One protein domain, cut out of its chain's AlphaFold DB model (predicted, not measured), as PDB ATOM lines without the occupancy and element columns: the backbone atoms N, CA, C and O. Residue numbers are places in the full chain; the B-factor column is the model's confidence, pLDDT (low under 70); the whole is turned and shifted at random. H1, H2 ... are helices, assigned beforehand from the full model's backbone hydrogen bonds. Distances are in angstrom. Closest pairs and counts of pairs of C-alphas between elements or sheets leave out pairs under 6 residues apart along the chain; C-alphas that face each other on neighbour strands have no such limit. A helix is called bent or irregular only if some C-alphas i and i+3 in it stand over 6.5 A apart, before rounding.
ATOM      1  N   ASP A 249       7.597 -15.537  51.693       52.44
ATOM      2  CA  ASP A 249       8.790 -15.817  50.881       52.44
ATOM      3  C   ASP A 249      10.002 -16.257  51.712       52.44
ATOM      4  O   ASP A 249      10.761 -17.125  51.277       52.44
ATOM      5  N   PHE A 250      10.162 -15.751  52.941       54.03
ATOM      6  CA  PHE A 250      11.226 -16.212  53.838       54.03
ATOM      7  C   PHE A 250      10.963 -17.631  54.360       54.03
ATOM      8  O   PHE A 250      11.870 -18.466  54.429       54.03
ATOM      9  N   GLU A 251       9.710 -17.928  54.703       58.03
ATOM     10  CA  GLU A 251       9.291 -19.262  55.129       58.03
ATOM     11  C   GLU A 251       9.384 -20.264  53.966       58.03
ATOM     12  O   GLU A 251       9.871 -21.382  54.136       58.03
ATOM     13  N   SER A 252       9.047 -19.818  52.756       62.19
ATOM     14  CA  SER A 252       9.141 -20.559  51.497       62.19
ATOM     15  C   SER A 252      10.588 -20.806  51.038       62.19
ATOM     16  O   SER A 252      10.900 -21.915  50.605       62.19
ATOM     17  N   LEU A 253      11.508 -19.845  51.205       65.44
ATOM     18  CA  LEU A 253      12.944 -20.032  50.946       65.44
ATOM     19  C   LEU A 253      13.574 -20.979  51.971       65.44
ATOM     20  O   LEU A 253      14.340 -21.864  51.601       65.44
ATOM     21  N   ASN A 254      13.235 -20.848  53.254       69.50
ATOM     22  CA  ASN A 254      13.700 -21.787  54.276       69.50
ATOM     23  C   ASN A 254      13.158 -23.201  54.042       69.50
ATOM     24  O   ASN A 254      13.877 -24.180  54.258       69.50
ATOM     25  N   LEU A 255      11.912 -23.322  53.580       74.00
ATOM     26  CA  LEU A 255      11.330 -24.597  53.179       74.00
ATOM     27  C   LEU A 255      12.042 -25.168  51.944       74.00
ATOM     28  O   LEU A 255      12.380 -26.348  51.956       74.00
ATOM     29  N   ALA A 256      12.348 -24.342  50.940       68.38
ATOM     30  CA  ALA A 256      13.110 -24.736  49.755       68.38
ATOM     31  C   ALA A 256      14.536 -25.183  50.115       68.38
ATOM     32  O   ALA A 256      14.962 -26.248  49.682       68.38
ATOM     33  N   LYS A 257      15.242 -24.457  50.995       70.56
ATOM     34  CA  LYS A 257      16.557 -24.855  51.533       70.56
ATOM     35  C   LYS A 257      16.492 -26.201  52.256       70.56
ATOM     36  O   LYS A 257      17.315 -27.075  51.999       70.56
ATOM     37  N   LYS A 258      15.492 -26.401  53.125       76.88
ATOM     38  CA  LYS A 258      15.283 -27.678  53.832       76.88
ATOM     39  C   LYS A 258      14.962 -28.822  52.872       76.88
ATOM     40  O   LYS A 258      15.478 -29.922  53.045       76.88
ATOM     41  N   HIS A 259      14.124 -28.571  51.868       76.19
ATOM     42  CA  HIS A 259      13.757 -29.563  50.861       76.19
ATOM     43  C   HIS A 259      14.948 -29.916  49.961       76.19
ATOM     44  O   HIS A 259      15.170 -31.082  49.657       76.19
ATOM     45  N   CYS A 260      15.752 -28.923  49.594       73.12
ATOM     46  CA  CYS A 260      16.989 -29.063  48.837       73.12
ATOM     47  C   CYS A 260      18.031 -29.901  49.597       73.12
ATOM     48  O   CYS A 260      18.485 -30.924  49.082       73.12
ATOM     49  N   ALA A 261      18.330 -29.545  50.851       71.75
ATOM     50  CA  ALA A 261      19.240 -30.309  51.708       71.75
ATOM     51  C   ALA A 261      18.780 -31.766  51.872       71.75
ATOM     52  O   ALA A 261      19.576 -32.696  51.750       71.75
ATOM     53  N   LYS A 262      17.474 -31.975  52.080       79.38
ATOM     54  CA  LYS A 262      16.882 -33.312  52.183       79.38
ATOM     55  C   LYS A 262      17.040 -34.116  50.889       79.38
ATOM     56  O   LYS A 262      17.510 -35.248  50.944       79.38
ATOM     57  N   ASN A 263      16.685 -33.537  49.745       75.56
ATOM     58  CA  ASN A 263      16.756 -34.214  48.449       75.56
ATOM     59  C   ASN A 263      18.192 -34.601  48.083       75.56
ATOM     60  O   ASN A 263      18.427 -35.703  47.597       75.56
ATOM     61  N   ILE A 264      19.160 -33.718  48.332       72.44
ATOM     62  CA  ILE A 264      20.569 -33.985  48.023       72.44
ATOM     63  C   ILE A 264      21.131 -35.068  48.938       72.44
ATOM     64  O   ILE A 264      21.812 -35.975  48.465       72.44
ATOM     65  N   LYS A 265      20.780 -35.044  50.226       78.06
ATOM     66  CA  LYS A 265      21.123 -36.114  51.166       78.06
ATOM     67  C   LYS A 265      20.539 -37.463  50.739       78.06
ATOM     68  O   LYS A 265      21.228 -38.478  50.799       78.06
ATOM     69  N   GLU A 266      19.283 -37.499  50.298       78.62
ATOM     70  CA  GLU A 266      18.661 -38.718  49.765       78.62
ATOM     71  C   GLU A 266      19.371 -39.196  48.488       78.62
ATOM     72  O   GLU A 266      19.765 -40.360  48.413       78.62
ATOM     73  N   ALA A 267      19.652 -38.298  47.539       73.81
ATOM     74  CA  ALA A 267      20.343 -38.626  46.293       73.81
ATOM     75  C   ALA A 267      21.774 -39.153  46.518       73.81
ATOM     76  O   ALA A 267      22.188 -40.120  45.877       73.81
ATOM     77  N   LEU A 268      22.523 -38.563  47.454       74.88
ATOM     78  CA  LEU A 268      23.864 -39.015  47.836       74.88
ATOM     79  C   LEU A 268      23.844 -40.380  48.546       74.88
ATOM     80  O   LEU A 268      24.739 -41.203  48.337       74.88
ATOM     81  N   ASN A 269      22.812 -40.659  49.347       79.50
ATOM     82  CA  ASN A 269      22.631 -41.963  49.991       79.50
ATOM     83  C   ASN A 269      22.254 -43.055  48.983       79.50
ATOM     84  O   ASN A 269      22.836 -44.143  49.010       79.50
ATOM     85  N   ASP A 270      21.336 -42.760  48.063       77.19
ATOM     86  CA  ASP A 270      20.958 -43.665  46.976       77.19
ATOM     87  C   ASP A 270      22.143 -43.955  46.052       77.19
ATOM     88  O   ASP A 270      22.377 -45.107  45.674       77.19
ATOM     89  N   PHE A 271      22.938 -42.926  45.744       78.31
ATOM     90  CA  PHE A 271      24.205 -43.068  45.039       78.31
ATOM     91  C   PHE A 271      25.145 -44.017  45.796       78.31
ATOM     92  O   PHE A 271      25.566 -45.035  45.251       78.31
ATOM     93  N   THR A 272      25.399 -43.756  47.080       79.81
ATOM     94  CA  THR A 272      26.283 -44.577  47.926       79.81
ATOM     95  C   THR A 272      25.851 -46.040  47.967       79.81
ATOM     96  O   THR A 272      26.682 -46.941  47.846       79.81
ATOM     97  N   LYS A 273      24.548 -46.299  48.111       82.12
ATOM     98  CA  LYS A 273      23.995 -47.656  48.130       82.12
ATOM     99  C   LYS A 273      24.228 -48.381  46.804       82.12
ATOM    100  O   LYS A 273      24.699 -49.516  46.817       82.12
ATOM    101  N   LYS A 274      23.972 -47.717  45.674       78.00
ATOM    102  CA  LYS A 274      24.191 -48.296  44.339       78.00
ATOM    103  C   LYS A 274      25.660 -48.605  44.061       78.00
ATOM    104  O   LYS A 274      25.962 -49.668  43.528       78.00
ATOM    105  N   ILE A 275      26.574 -47.720  44.460       74.25
ATOM    106  CA  ILE A 275      28.015 -47.964  44.304       74.25
ATOM    107  C   ILE A 275      28.462 -49.153  45.170       74.25
ATOM    108  O   ILE A 275      29.227 -49.987  44.703       74.25
ATOM    109  N   LYS A 276      27.941 -49.304  46.396       76.88
ATOM    110  CA  LYS A 276      28.239 -50.467  47.256       76.88
ATOM    111  C   LYS A 276      27.736 -51.794  46.687       76.88
ATOM    112  O   LYS A 276      28.384 -52.821  46.879       76.88
ATOM    113  N   GLU A 277      26.582 -51.788  46.023       80.25
ATOM    114  CA  GLU A 277      25.994 -52.985  45.410       80.25
ATOM    115  C   GLU A 277      26.759 -53.431  44.152       80.25
ATOM    116  O   GLU A 277      26.723 -54.610  43.798       80.25
ATOM    117  N   SER A 278      27.458 -52.523  43.462       72.25
ATOM    118  CA  SER A 278      28.190 -52.829  42.222       72.25
ATOM    119  C   SER A 278      29.441 -51.945  42.037       72.25
ATOM    120  O   SER A 278      29.519 -51.177  41.078       72.25
ATOM    121  N   PRO A 279      30.459 -52.069  42.912       63.53
ATOM    122  CA  PRO A 279      31.582 -51.122  43.001       63.53
ATOM    123  C   PRO A 279      32.514 -51.107  41.781       63.53
ATOM    124  O   PRO A 279      33.247 -50.145  41.585       63.53
ATOM    125  N   ASN A 280      32.468 -52.148  40.943       65.38
ATOM    126  CA  ASN A 280      33.302 -52.291  39.744       65.38
ATOM    127  C   ASN A 280      32.491 -52.283  38.432       65.38
ATOM    128  O   ASN A 280      33.046 -52.563  37.369       65.38
ATOM    129  N   ASP A 281      31.186 -51.989  38.482       70.94
ATOM    130  CA  ASP A 281      30.343 -51.880  37.287       70.94
ATOM    131  C   ASP A 281      30.271 -50.421  36.830       70.94
ATOM    132  O   ASP A 281      29.474 -49.618  37.316       70.94
ATOM    133  N   LEU A 282      31.115 -50.079  35.856       66.81
ATOM    134  CA  LEU A 282      31.202 -48.729  35.303       66.81
ATOM    135  C   LEU A 282      29.862 -48.223  34.739       66.81
ATOM    136  O   LEU A 282      29.598 -47.023  34.793       66.81
ATOM    137  N   ASN A 283      29.000 -49.112  34.233       72.88
ATOM    138  CA  ASN A 283      27.682 -48.719  33.738       72.88
ATOM    139  C   ASN A 283      26.729 -48.390  34.891       72.88
ATOM    140  O   ASN A 283      26.049 -47.366  34.826       72.88
ATOM    141  N   ALA A 284      26.727 -49.192  35.959       70.19
ATOM    142  CA  ALA A 284      25.938 -48.906  37.160       70.19
ATOM    143  C   ALA A 284      26.387 -47.602  37.841       70.19
ATOM    144  O   ALA A 284      25.553 -46.802  38.272       70.19
ATOM    145  N   MET A 285      27.699 -47.342  37.869       67.38
ATOM    146  CA  MET A 285      28.257 -46.091  38.389       67.38
ATOM    147  C   MET A 285      27.832 -44.889  37.545       67.38
ATOM    148  O   MET A 285      27.341 -43.902  38.090       67.38
ATOM    149  N   ASN A 286      27.940 -44.977  36.216       72.31
ATOM    150  CA  ASN A 286      27.488 -43.914  35.318       72.31
ATOM    151  C   ASN A 286      25.976 -43.658  35.433       72.31
ATOM    152  O   ASN A 286      25.544 -42.508  35.374       72.31
ATOM    153  N   GLU A 287      25.159 -44.695  35.636       77.44
ATOM    154  CA  GLU A 287      23.725 -44.522  35.893       77.44
ATOM    155  C   GLU A 287      23.472 -43.797  37.223       77.44
ATOM    156  O   GLU A 287      22.635 -42.894  37.290       77.44
ATOM    157  N   ALA A 288      24.207 -44.158  38.278       72.69
ATOM    158  CA  ALA A 288      24.113 -43.501  39.578       72.69
ATOM    159  C   ALA A 288      24.535 -42.021  39.495       72.69
ATOM    160  O   ALA A 288      23.829 -41.163  40.024       72.69
ATOM    161  N   PHE A 289      25.609 -41.710  38.761       70.56
ATOM    162  CA  PHE A 289      26.045 -40.336  38.495       70.56
ATOM    163  C   PHE A 289      25.004 -39.535  37.719       70.56
ATOM    164  O   PHE A 289      24.661 -38.431  38.125       70.56
ATOM    165  N   ASN A 290      24.450 -40.093  36.641       76.81
ATOM    166  CA  ASN A 290      23.429 -39.403  35.853       76.81
ATOM    167  C   ASN A 290      22.175 -39.101  36.680       76.81
ATOM    168  O   ASN A 290      21.610 -38.022  36.547       76.81
ATOM    169  N   ARG A 291      21.766 -40.008  37.577       76.19
ATOM    170  CA  ARG A 291      20.650 -39.749  38.498       76.19
ATOM    171  C   ARG A 291      20.972 -38.642  39.497       76.19
ATOM    172  O   ARG A 291      20.161 -37.737  39.651       76.19
ATOM    173  N   LEU A 292      22.147 -38.684  40.128       75.19
ATOM    174  CA  LEU A 292      22.592 -37.631  41.047       75.19
ATOM    175  C   LEU A 292      22.645 -36.270  40.338       75.19
ATOM    176  O   LEU A 292      22.158 -35.279  40.872       75.19
ATOM    177  N   LYS A 293      23.149 -36.242  39.099       77.38
ATOM    178  CA  LYS A 293      23.166 -35.056  38.241       77.38
ATOM    179  C   LYS A 293      21.766 -34.519  37.975       77.38
ATOM    180  O   LYS A 293      21.551 -33.328  38.129       77.38
ATOM    181  N   THR A 294      20.818 -35.380  37.605       79.75
ATOM    182  CA  THR A 294      19.434 -34.967  37.343       79.75
ATOM    183  C   THR A 294      18.762 -34.396  38.590       79.75
ATOM    184  O   THR A 294      18.045 -33.406  38.483       79.75
ATOM    185  N   GLU A 295      18.986 -34.975  39.773       71.38
ATOM    186  CA  GLU A 295      18.431 -34.406  41.010       71.38
ATOM    187  C   GLU A 295      19.094 -33.070  41.380       71.38
ATOM    188  O   GLU A 295      18.406 -32.149  41.814       71.38
ATOM    189  N   LEU A 296      20.403 -32.918  41.149       69.75
ATOM    190  CA  LEU A 296      21.109 -31.647  41.348       69.75
ATOM    191  C   LEU A 296      20.676 -30.575  40.338       69.75
ATOM    192  O   LEU A 296      20.507 -29.420  40.720       69.75
ATOM    193  N   GLU A 297      20.437 -30.951  39.079       71.50
ATOM    194  CA  GLU A 297      19.884 -30.069  38.045       71.50
ATOM    195  C   GLU A 297      18.485 -29.588  38.450       71.50
ATOM    196  O   GLU A 297      18.252 -28.383  38.474       71.50
ATOM    197  N   ARG A 298      17.606 -30.489  38.913       72.88
ATOM    198  CA  ARG A 298      16.271 -30.122  39.427       72.88
ATOM    199  C   ARG A 298      16.316 -29.166  40.612       72.88
ATOM    200  O   ARG A 298      15.446 -28.311  40.728       72.88
ATOM    201  N   VAL A 299      17.294 -29.324  41.500       65.56
ATOM    202  CA  VAL A 299      17.510 -28.401  42.623       65.56
ATOM    203  C   VAL A 299      18.028 -27.046  42.131       65.56
ATOM    204  O   VAL A 299      17.622 -26.014  42.656       65.56
ATOM    205  N   SER A 300      18.900 -27.037  41.122       63.38
ATOM    206  CA  SER A 300      19.448 -25.811  40.532       63.38
ATOM    207  C   SER A 300      18.468 -25.050  39.631       63.38
ATOM    208  O   SER A 300      18.660 -23.858  39.398       63.38
ATOM    209  N   ASP A 301      17.433 -25.734  39.140       66.50
ATOM    210  CA  ASP A 301      16.337 -25.160  38.355       66.50
ATOM    211  C   ASP A 301      15.297 -24.444  39.241       66.50
ATOM    212  O   ASP A 301      14.411 -23.759  38.726       66.50
ATOM    213  N   ASP A 302      15.397 -24.565  40.573       67.12
ATOM    214  CA  ASP A 302      14.648 -23.708  41.490       67.12
ATOM    215  C   ASP A 302      15.233 -22.290  41.436       67.12
ATOM    216  O   ASP A 302      16.335 -22.023  41.921       67.12
ATOM    217  N   GLU A 303      14.472 -21.359  40.854       66.50
ATOM    218  CA  GLU A 303      14.875 -19.956  40.693       66.50
ATOM    219  C   GLU A 303      15.265 -19.306  42.035       66.50
ATOM    220  O   GLU A 303      16.083 -18.386  42.064       66.50
ATOM    221  N   ARG A 304      14.752 -19.813  43.166       67.00
ATOM    222  CA  ARG A 304      15.074 -19.322  44.518       67.00
ATOM    223  C   ARG A 304      16.471 -19.724  44.999       67.00
ATOM    224  O   ARG A 304      16.945 -19.178  45.991       67.00
ATOM    225  N   LEU A 305      17.113 -20.682  44.331       68.19
ATOM    226  CA  LEU A 305      18.438 -21.220  44.660       68.19
ATOM    227  C   LEU A 305      19.453 -20.992  43.528       68.19
ATOM    228  O   LEU A 305      20.524 -21.596  43.524       68.19
ATOM    229  N   LYS A 306      19.151 -20.105  42.577       70.62
ATOM    230  CA  LYS A 306      19.974 -19.862  41.384       70.62
ATOM    231  C   LYS A 306      21.421 -19.467  41.694       70.62
ATOM    232  O   LYS A 306      22.325 -19.897  40.982       70.62
ATOM    233  N   ASP A 307      21.650 -18.737  42.784       65.69
ATOM    234  CA  ASP A 307      22.993 -18.342  43.242       65.69
ATOM    235  C   ASP A 307      23.841 -19.540  43.721       65.69
ATOM    236  O   ASP A 307      25.064 -19.458  43.781       65.69
ATOM    237  N   LEU A 308      23.215 -20.684  44.026       65.25
ATOM    238  CA  LEU A 308      23.910 -21.936  44.350       65.25
ATOM    239  C   LEU A 308      24.264 -22.752  43.110       65.25
ATOM    240  O   LEU A 308      24.966 -23.747  43.248       65.25
ATOM    241  N   ARG A 309      23.793 -22.380  41.916       69.31
ATOM    242  CA  ARG A 309      23.952 -23.192  40.701       69.31
ATOM    243  C   ARG A 309      25.417 -23.459  40.363       69.31
ATOM    244  O   ARG A 309      25.765 -24.588  40.028       69.31
ATOM    245  N   GLU A 310      26.270 -22.444  40.477       67.88
ATOM    246  CA  GLU A 310      27.708 -22.577  40.214       67.88
ATOM    247  C   GLU A 310      28.405 -23.409  41.301       67.88
ATOM    248  O   GLU A 310      29.182 -24.308  40.981       67.88
ATOM    249  N   ASN A 311      28.041 -23.207  42.572       69.75
ATOM    250  CA  ASN A 311      28.566 -23.987  43.698       69.75
ATOM    251  C   ASN A 311      28.145 -25.465  43.623       69.75
ATOM    252  O   ASN A 311      28.959 -26.356  43.841       69.75
ATOM    253  N   LEU A 312      26.892 -25.737  43.253       69.06
ATOM    254  CA  LEU A 312      26.342 -27.077  43.027       69.06
ATOM    255  C   LEU A 312      27.047 -27.787  41.871       69.06
ATOM    256  O   LEU A 312      27.426 -28.951  41.997       69.06
ATOM    257  N   ALA A 313      27.245 -27.084  40.753       70.31
ATOM    258  CA  ALA A 313      27.964 -27.614  39.605       70.31
ATOM    259  C   ALA A 313      29.431 -27.922  39.949       70.31
ATOM    260  O   ALA A 313      29.934 -28.971  39.545       70.31
ATOM    261  N   SER A 314      30.088 -27.055  40.733       74.75
ATOM    262  CA  SER A 314      31.453 -27.272  41.228       74.75
ATOM    263  C   SER A 314      31.531 -28.482  42.159       74.75
ATOM    264  O   SER A 314      32.307 -29.395  41.902       74.75
ATOM    265  N   LEU A 315      30.676 -28.554  43.185       70.62
ATOM    266  CA  LEU A 315      30.652 -29.667  44.142       70.62
ATOM    267  C   LEU A 315      30.377 -31.012  43.457       70.62
ATOM    268  O   LEU A 315      30.976 -32.030  43.809       70.62
ATOM    269  N   TYR A 316      29.496 -31.022  42.452       71.62
ATOM    270  CA  TYR A 316      29.241 -32.202  41.630       71.62
ATOM    271  C   TYR A 316      30.458 -32.595  40.788       71.62
ATOM    272  O   TYR A 316      30.805 -33.776  40.729       71.62
ATOM    273  N   ALA A 317      31.109 -31.627  40.137       74.25
ATOM    274  CA  ALA A 317      32.299 -31.869  39.330       74.25
ATOM    275  C   ALA A 317      33.457 -32.410  40.180       74.25
ATOM    276  O   ALA A 317      34.098 -33.381  39.776       74.25
ATOM    277  N   ASP A 318      33.658 -31.855  41.376       77.12
ATOM    278  CA  ASP A 318      34.697 -32.283  42.309       77.12
ATOM    279  C   ASP A 318      34.420 -33.691  42.852       77.12
ATOM    280  O   ASP A 318      35.308 -34.542  42.858       77.12
ATOM    281  N   LEU A 319      33.169 -33.994  43.224       75.00
ATOM    282  CA  LEU A 319      32.768 -35.347  43.623       75.00
ATOM    283  C   LEU A 319      32.982 -36.360  42.485       75.00
ATOM    284  O   LEU A 319      33.466 -37.468  42.723       75.00
ATOM    285  N   CYS A 320      32.647 -35.987  41.246       72.19
ATOM    286  CA  CYS A 320      32.889 -36.823  40.072       72.19
ATOM    287  C   CYS A 320      34.385 -37.056  39.836       72.19
ATOM    288  O   CYS A 320      34.775 -38.180  39.520       72.19
ATOM    289  N   ALA A 321      35.212 -36.019  39.978       77.00
ATOM    290  CA  ALA A 321      36.657 -36.112  39.810       77.00
ATOM    291  C   ALA A 321      37.280 -37.023  40.874       77.00
ATOM    292  O   ALA A 321      37.976 -37.973  40.515       77.00
ATOM    293  N   ASP A 322      36.954 -36.809  42.152       74.75
ATOM    294  CA  ASP A 322      37.514 -37.589  43.258       74.75
ATOM    295  C   ASP A 322      37.131 -39.074  43.173       74.75
ATOM    296  O   ASP A 322      37.943 -39.960  43.444       74.75
ATOM    297  N   LEU A 323      35.880 -39.370  42.809       72.31
ATOM    298  CA  LEU A 323      35.419 -40.751  42.664       72.31
ATOM    299  C   LEU A 323      36.051 -41.419  41.448       72.31
ATOM    300  O   LEU A 323      36.508 -42.556  41.547       72.31
ATOM    301  N   LYS A 324      36.113 -40.721  40.312       72.81
ATOM    302  CA  LYS A 324      36.710 -41.247  39.083       72.81
ATOM    303  C   LYS A 324      38.197 -41.553  39.270       72.81
ATOM    304  O   LYS A 324      38.640 -42.616  38.846       72.81
ATOM    305  N   ASP A 325      38.936 -40.678  39.946       75.75
ATOM    306  CA  ASP A 325      40.347 -40.882  40.290       75.75
ATOM    307  C   ASP A 325      40.542 -42.135  41.164       75.75
ATOM    308  O   ASP A 325      41.298 -43.049  40.819       75.75
ATOM    309  N   LYS A 326      39.757 -42.270  42.240       71.31
ATOM    310  CA  LYS A 326      39.850 -43.426  43.148       71.31
ATOM    311  C   LYS A 326      39.411 -44.746  42.517       71.31
ATOM    312  O   LYS A 326      39.999 -45.786  42.822       71.31
ATOM    313  N   ILE A 327      38.420 -44.718  41.625       68.19
ATOM    314  CA  ILE A 327      38.000 -45.885  40.834       68.19
ATOM    315  C   ILE A 327      39.113 -46.292  39.861       68.19
ATOM    316  O   ILE A 327      39.447 -47.473  39.778       68.19
ATOM    317  N   HIS A 328      39.740 -45.338  39.160       66.56
ATOM    318  CA  HIS A 328      40.848 -45.624  38.240       66.56
ATOM    319  C   HIS A 328      42.056 -46.263  38.934       66.56
ATOM    320  O   HIS A 328      42.756 -47.073  38.325       66.56
ATOM    321  N   HIS A 329      42.264 -45.954  40.213       67.06
ATOM    322  CA  HIS A 329      43.332 -46.525  41.028       67.06
ATOM    323  C   HIS A 329      42.920 -47.757  41.849       67.06
ATOM    324  O   HIS A 329      43.740 -48.281  42.602       67.06
ATOM    325  N   ASN A 330      41.687 -48.261  41.683       64.94
ATOM    326  CA  ASN A 330      41.141 -49.403  42.431       64.94
ATOM    327  C   ASN A 330      41.220 -49.213  43.965       64.94
ATOM    328  O   ASN A 330      41.375 -50.172  44.723       64.94
ATOM    329  N   ALA A 331      41.150 -47.956  44.411       64.00
ATOM    330  CA  ALA A 331      41.442 -47.506  45.771       64.00
ATOM    331  C   ALA A 331      40.190 -47.020  46.524       64.00
ATOM    332  O   ALA A 331      40.310 -46.346  47.538       64.00
ATOM    333  N   LEU A 332      38.985 -47.308  46.023       71.31
ATOM    334  CA  LEU A 332      37.734 -46.869  46.641       71.31
ATOM    335  C   LEU A 332      37.189 -47.946  47.592       71.31
ATOM    336  O   LEU A 332      36.472 -48.851  47.167       71.31
ATOM    337  N   SER A 333      37.513 -47.863  48.886       76.88
ATOM    338  CA  SER A 333      36.858 -48.699  49.903       76.88
ATOM    339  C   SER A 333      35.470 -48.162  50.288       76.88
ATOM    340  O   SER A 333      35.180 -46.972  50.153       76.88
ATOM    341  N   ASN A 334      34.605 -49.029  50.832       76.00
ATOM    342  CA  ASN A 334      33.282 -48.624  51.328       76.00
ATOM    343  C   ASN A 334      33.368 -47.544  52.425       76.00
ATOM    344  O   ASN A 334      32.526 -46.651  52.460       76.00
ATOM    345  N   GLU A 335      34.384 -47.608  53.293       74.81
ATOM    346  CA  GLU A 335      34.618 -46.602  54.340       74.81
ATOM    347  C   GLU A 335      35.078 -45.259  53.756       74.81
ATOM    348  O   GLU A 335      34.678 -44.200  54.237       74.81
ATOM    349  N   GLU A 336      35.897 -45.270  52.703       73.12
ATOM    350  CA  GLU A 336      36.327 -44.041  52.029       73.12
ATOM    351  C   GLU A 336      35.203 -43.395  51.227       73.12
ATOM    352  O   GLU A 336      35.080 -42.172  51.251       73.12
ATOM    353  N   LEU A 337      34.362 -44.197  50.569       76.75
ATOM    354  CA  LEU A 337      33.165 -43.713  49.888       76.75
ATOM    355  C   LEU A 337      32.226 -43.004  50.874       76.75
ATOM    356  O   LEU A 337      31.801 -41.882  50.611       76.75
ATOM    357  N   GLU A 338      31.954 -43.608  52.035       77.50
ATOM    358  CA  GLU A 338      31.140 -42.973  53.080       77.50
ATOM    359  C   GLU A 338      31.756 -41.662  53.581       77.50
ATOM    360  O   GLU A 338      31.049 -40.665  53.729       77.50
ATOM    361  N   ARG A 339      33.079 -41.625  53.798       78.38
ATOM    362  CA  ARG A 339      33.777 -40.401  54.226       78.38
ATOM    363  C   ARG A 339      33.696 -39.288  53.186       78.38
ATOM    364  O   ARG A 339      33.500 -38.136  53.561       78.38
ATOM    365  N   MET A 340      33.845 -39.612  51.903       73.56
ATOM    366  CA  MET A 340      33.760 -38.633  50.816       73.56
ATOM    367  C   MET A 340      32.356 -38.058  50.684       73.56
ATOM    368  O   MET A 340      32.196 -36.848  50.553       73.56
ATOM    369  N   ILE A 341      31.342 -38.914  50.769       77.44
ATOM    370  CA  ILE A 341      29.949 -38.490  50.669       77.44
ATOM    371  C   ILE A 341      29.568 -37.618  51.870       77.44
ATOM    372  O   ILE A 341      29.028 -36.535  51.674       77.44
ATOM    373  N   ALA A 342      29.951 -38.010  53.090       76.62
ATOM    374  CA  ALA A 342      29.730 -37.200  54.289       76.62
ATOM    375  C   ALA A 342      30.479 -35.853  54.250       76.62
ATOM    376  O   ALA A 342      29.988 -34.851  54.768       76.62
ATOM    377  N   PHE A 343      31.671 -35.813  53.647       77.75
ATOM    378  CA  PHE A 343      32.418 -34.572  53.445       77.75
ATOM    379  C   PHE A 343      31.684 -33.626  52.484       77.75
ATOM    380  O   PHE A 343      31.483 -32.460  52.821       77.75
ATOM    381  N   ARG A 344      31.217 -34.129  51.335       75.44
ATOM    382  CA  ARG A 344      30.484 -33.319  50.348       75.44
ATOM    383  C   ARG A 344      29.098 -32.897  50.832       75.44
ATOM    384  O   ARG A 344      28.686 -31.777  50.553       75.44
ATOM    385  N   GLU A 345      28.417 -33.735  51.609       76.81
ATOM    386  CA  GLU A 345      27.167 -33.371  52.287       76.81
ATOM    387  C   GLU A 345      27.374 -32.155  53.208       76.81
ATOM    388  O   GLU A 345      26.599 -31.203  53.149       76.81
ATOM    389  N   ARG A 346      28.470 -32.123  53.982       77.19
ATOM    390  CA  ARG A 346      28.805 -30.978  54.849       77.19
ATOM    391  C   ARG A 346      29.189 -29.720  54.081       77.19
ATOM    392  O   ARG A 346      28.800 -28.631  54.490       77.19
ATOM    393  N   GLU A 347      29.961 -29.834  53.001       74.56
ATOM    394  CA  GLU A 347      30.268 -28.669  52.154       74.56
ATOM    395  C   GLU A 347      29.008 -28.086  51.511       74.56
ATOM    396  O   GLU A 347      28.880 -26.866  51.371       74.56
ATOM    397  N   PHE A 348      28.050 -28.949  51.175       71.69
ATOM    398  CA  PHE A 348      26.772 -28.538  50.626       71.69
ATOM    399  C   PHE A 348      25.887 -27.829  51.662       71.69
ATOM    400  O   PHE A 348      25.378 -26.739  51.398       71.69
ATOM    401  N   GLU A 349      25.752 -28.395  52.865       76.38
ATOM    402  CA  GLU A 349      25.054 -27.749  53.986       76.38
ATOM    403  C   GLU A 349      25.677 -26.389  54.323       76.38
ATOM    404  O   GLU A 349      24.961 -25.398  54.465       76.38
ATOM    405  N   LYS A 350      27.011 -26.308  54.341       75.75
ATOM    406  CA  LYS A 350      27.733 -25.053  54.561       75.75
ATOM    407  C   LYS A 350      27.454 -24.022  53.466       75.75
ATOM    408  O   LYS A 350      27.200 -22.865  53.774       75.75
ATOM    409  N   SER A 351      27.411 -24.438  52.201       69.50
ATOM    410  CA  SER A 351      27.049 -23.553  51.082       69.50
ATOM    411  C   SER A 351      25.615 -23.009  51.208       69.50
ATOM    412  O   SER A 351      25.345 -21.865  50.841       69.50
ATOM    413  N   LEU A 352      24.682 -23.798  51.758       68.69
ATOM    414  CA  LEU A 352      23.312 -23.356  52.054       68.69
ATOM    415  C   LEU A 352      23.235 -22.387  53.249       68.69
ATOM    416  O   LEU A 352      22.400 -21.467  53.246       68.69
ATOM    417  N   GLU A 353      24.083 -22.587  54.263       69.00
ATOM    418  CA  GLU A 353      24.239 -21.696  55.419       69.00
ATOM    419  C   GLU A 353      24.869 -20.357  55.016       69.00
ATOM    420  O   GLU A 353      24.318 -19.308  55.362       69.00
ATOM    421  N   ASP A 354      25.920 -20.382  54.193       64.69
ATOM    422  CA  ASP A 354      26.614 -19.217  53.623       64.69
ATOM    423  C   ASP A 354      25.728 -18.399  52.666       64.69
ATOM    424  O   ASP A 354      26.050 -17.261  52.330       64.69
ATOM    425  N   LEU A 355      24.564 -18.921  52.265       58.84
ATOM    426  CA  LEU A 355      23.536 -18.168  51.536       58.84
ATOM    427  C   LEU A 355      22.722 -17.228  52.452       58.84
ATOM    428  O   LEU A 355      21.974 -16.371  51.986       58.84
ATOM    429  N   THR A 356      22.798 -17.417  53.769       51.34
ATOM    430  CA  THR A 356      22.018 -16.680  54.783       51.34
ATOM    431  C   THR A 356      22.495 -15.237  55.053       51.34
ATOM    432  O   THR A 356      21.635 -14.410  55.367       51.34
TER     433      THR A 356
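AT A GLANCE: This is residues 249 to 356 of the 601 residues of the protein "5-methyltetrahydrofolate--homocysteine methyltransferase" of Helicobacter pylori (UniProt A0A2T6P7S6). Four helices stand side by side in an up-and-down bundle, each running against the one before it in the chain, and together they make a rod. Seen along the rod they form a ring, H1 to H2 to H3 to H4 and back to H1, with H2 and H4 at opposite corners and tight turns joining each helix to the next. The printed part has 108 residues with four named helices, in the order H1 H2 H3 H4, and no named strand; the class is all helix. The whole is compact, with a radius of gyration of the C-alphas of 14.3 A, and spans 47 by 21 by 20 A.

IN THESE COORDINATES: Begin with the longest helix: find C-alpha 249 at (8.790, -15.817, 50.881), where H1, residues 249 to 277, begins its run of 41.3 A to C-alpha 277 at (25.994, -52.985, 45.410). H2, residues 282 to 300, comes back over 26.3 A. H3, residues 303 to 328, covers 36.6 A. It is irregular, with C-alphas 304 and 307 8.1 A apart, and it has a kink of 49 degrees near residue 310. H4, residues 334 to 353, runs 28.7 A and ends at C-alpha 353, at (24.239, -21.696, 55.419).

HOW THE PARTS SIT: Look first along H1. It touches H2 at a shallow tilt of 1 degrees, opposite ways, and the closest C-alphas are those of Phe 271 and Ala 288, 5.5 A apart. H1 also touches H4 at a shallow tilt of 11 degrees, opposite ways, closest at the C-alphas of Lys 265 and Glu 345, 6.7 A apart. H1 and H3 only just touch, with 3 pairs of C-alphas within 8 A; here residues 253 to 257 of H1 alone meet residues 304 to 305 of H3, and the closest C-alphas, of Leu 253 and Arg 304, are 6.8 A apart. Go on to H2 and H3, a helical hairpin: they touch, closest at the C-alphas of Ser 300 and Arg 309, 5.2 A apart. H3 and H4 are a helical hairpin too; H3 touches H4 with residues 308 to 319 alone, and the closest C-alphas, of Leu 315 and Arg 344, are 7.2 A apart. H2 and H4 are apart. In the backbones of H1, H2 and H4 every O i to N i+4 pair is within hydrogen-bond range; in H3 it is 17 of 22.

THE WHOLE: The two C-alphas farthest apart are those of Asp 249 and Asn 330, 47.4 A. The printed part has no cut, and its three links are tight. The mean pLDDT of the printed part is 71.7, and 36 residues are under 70, among them residues 249 to 254, 299 to 305, 307 to 312, 327 to 331 and 351 to 356.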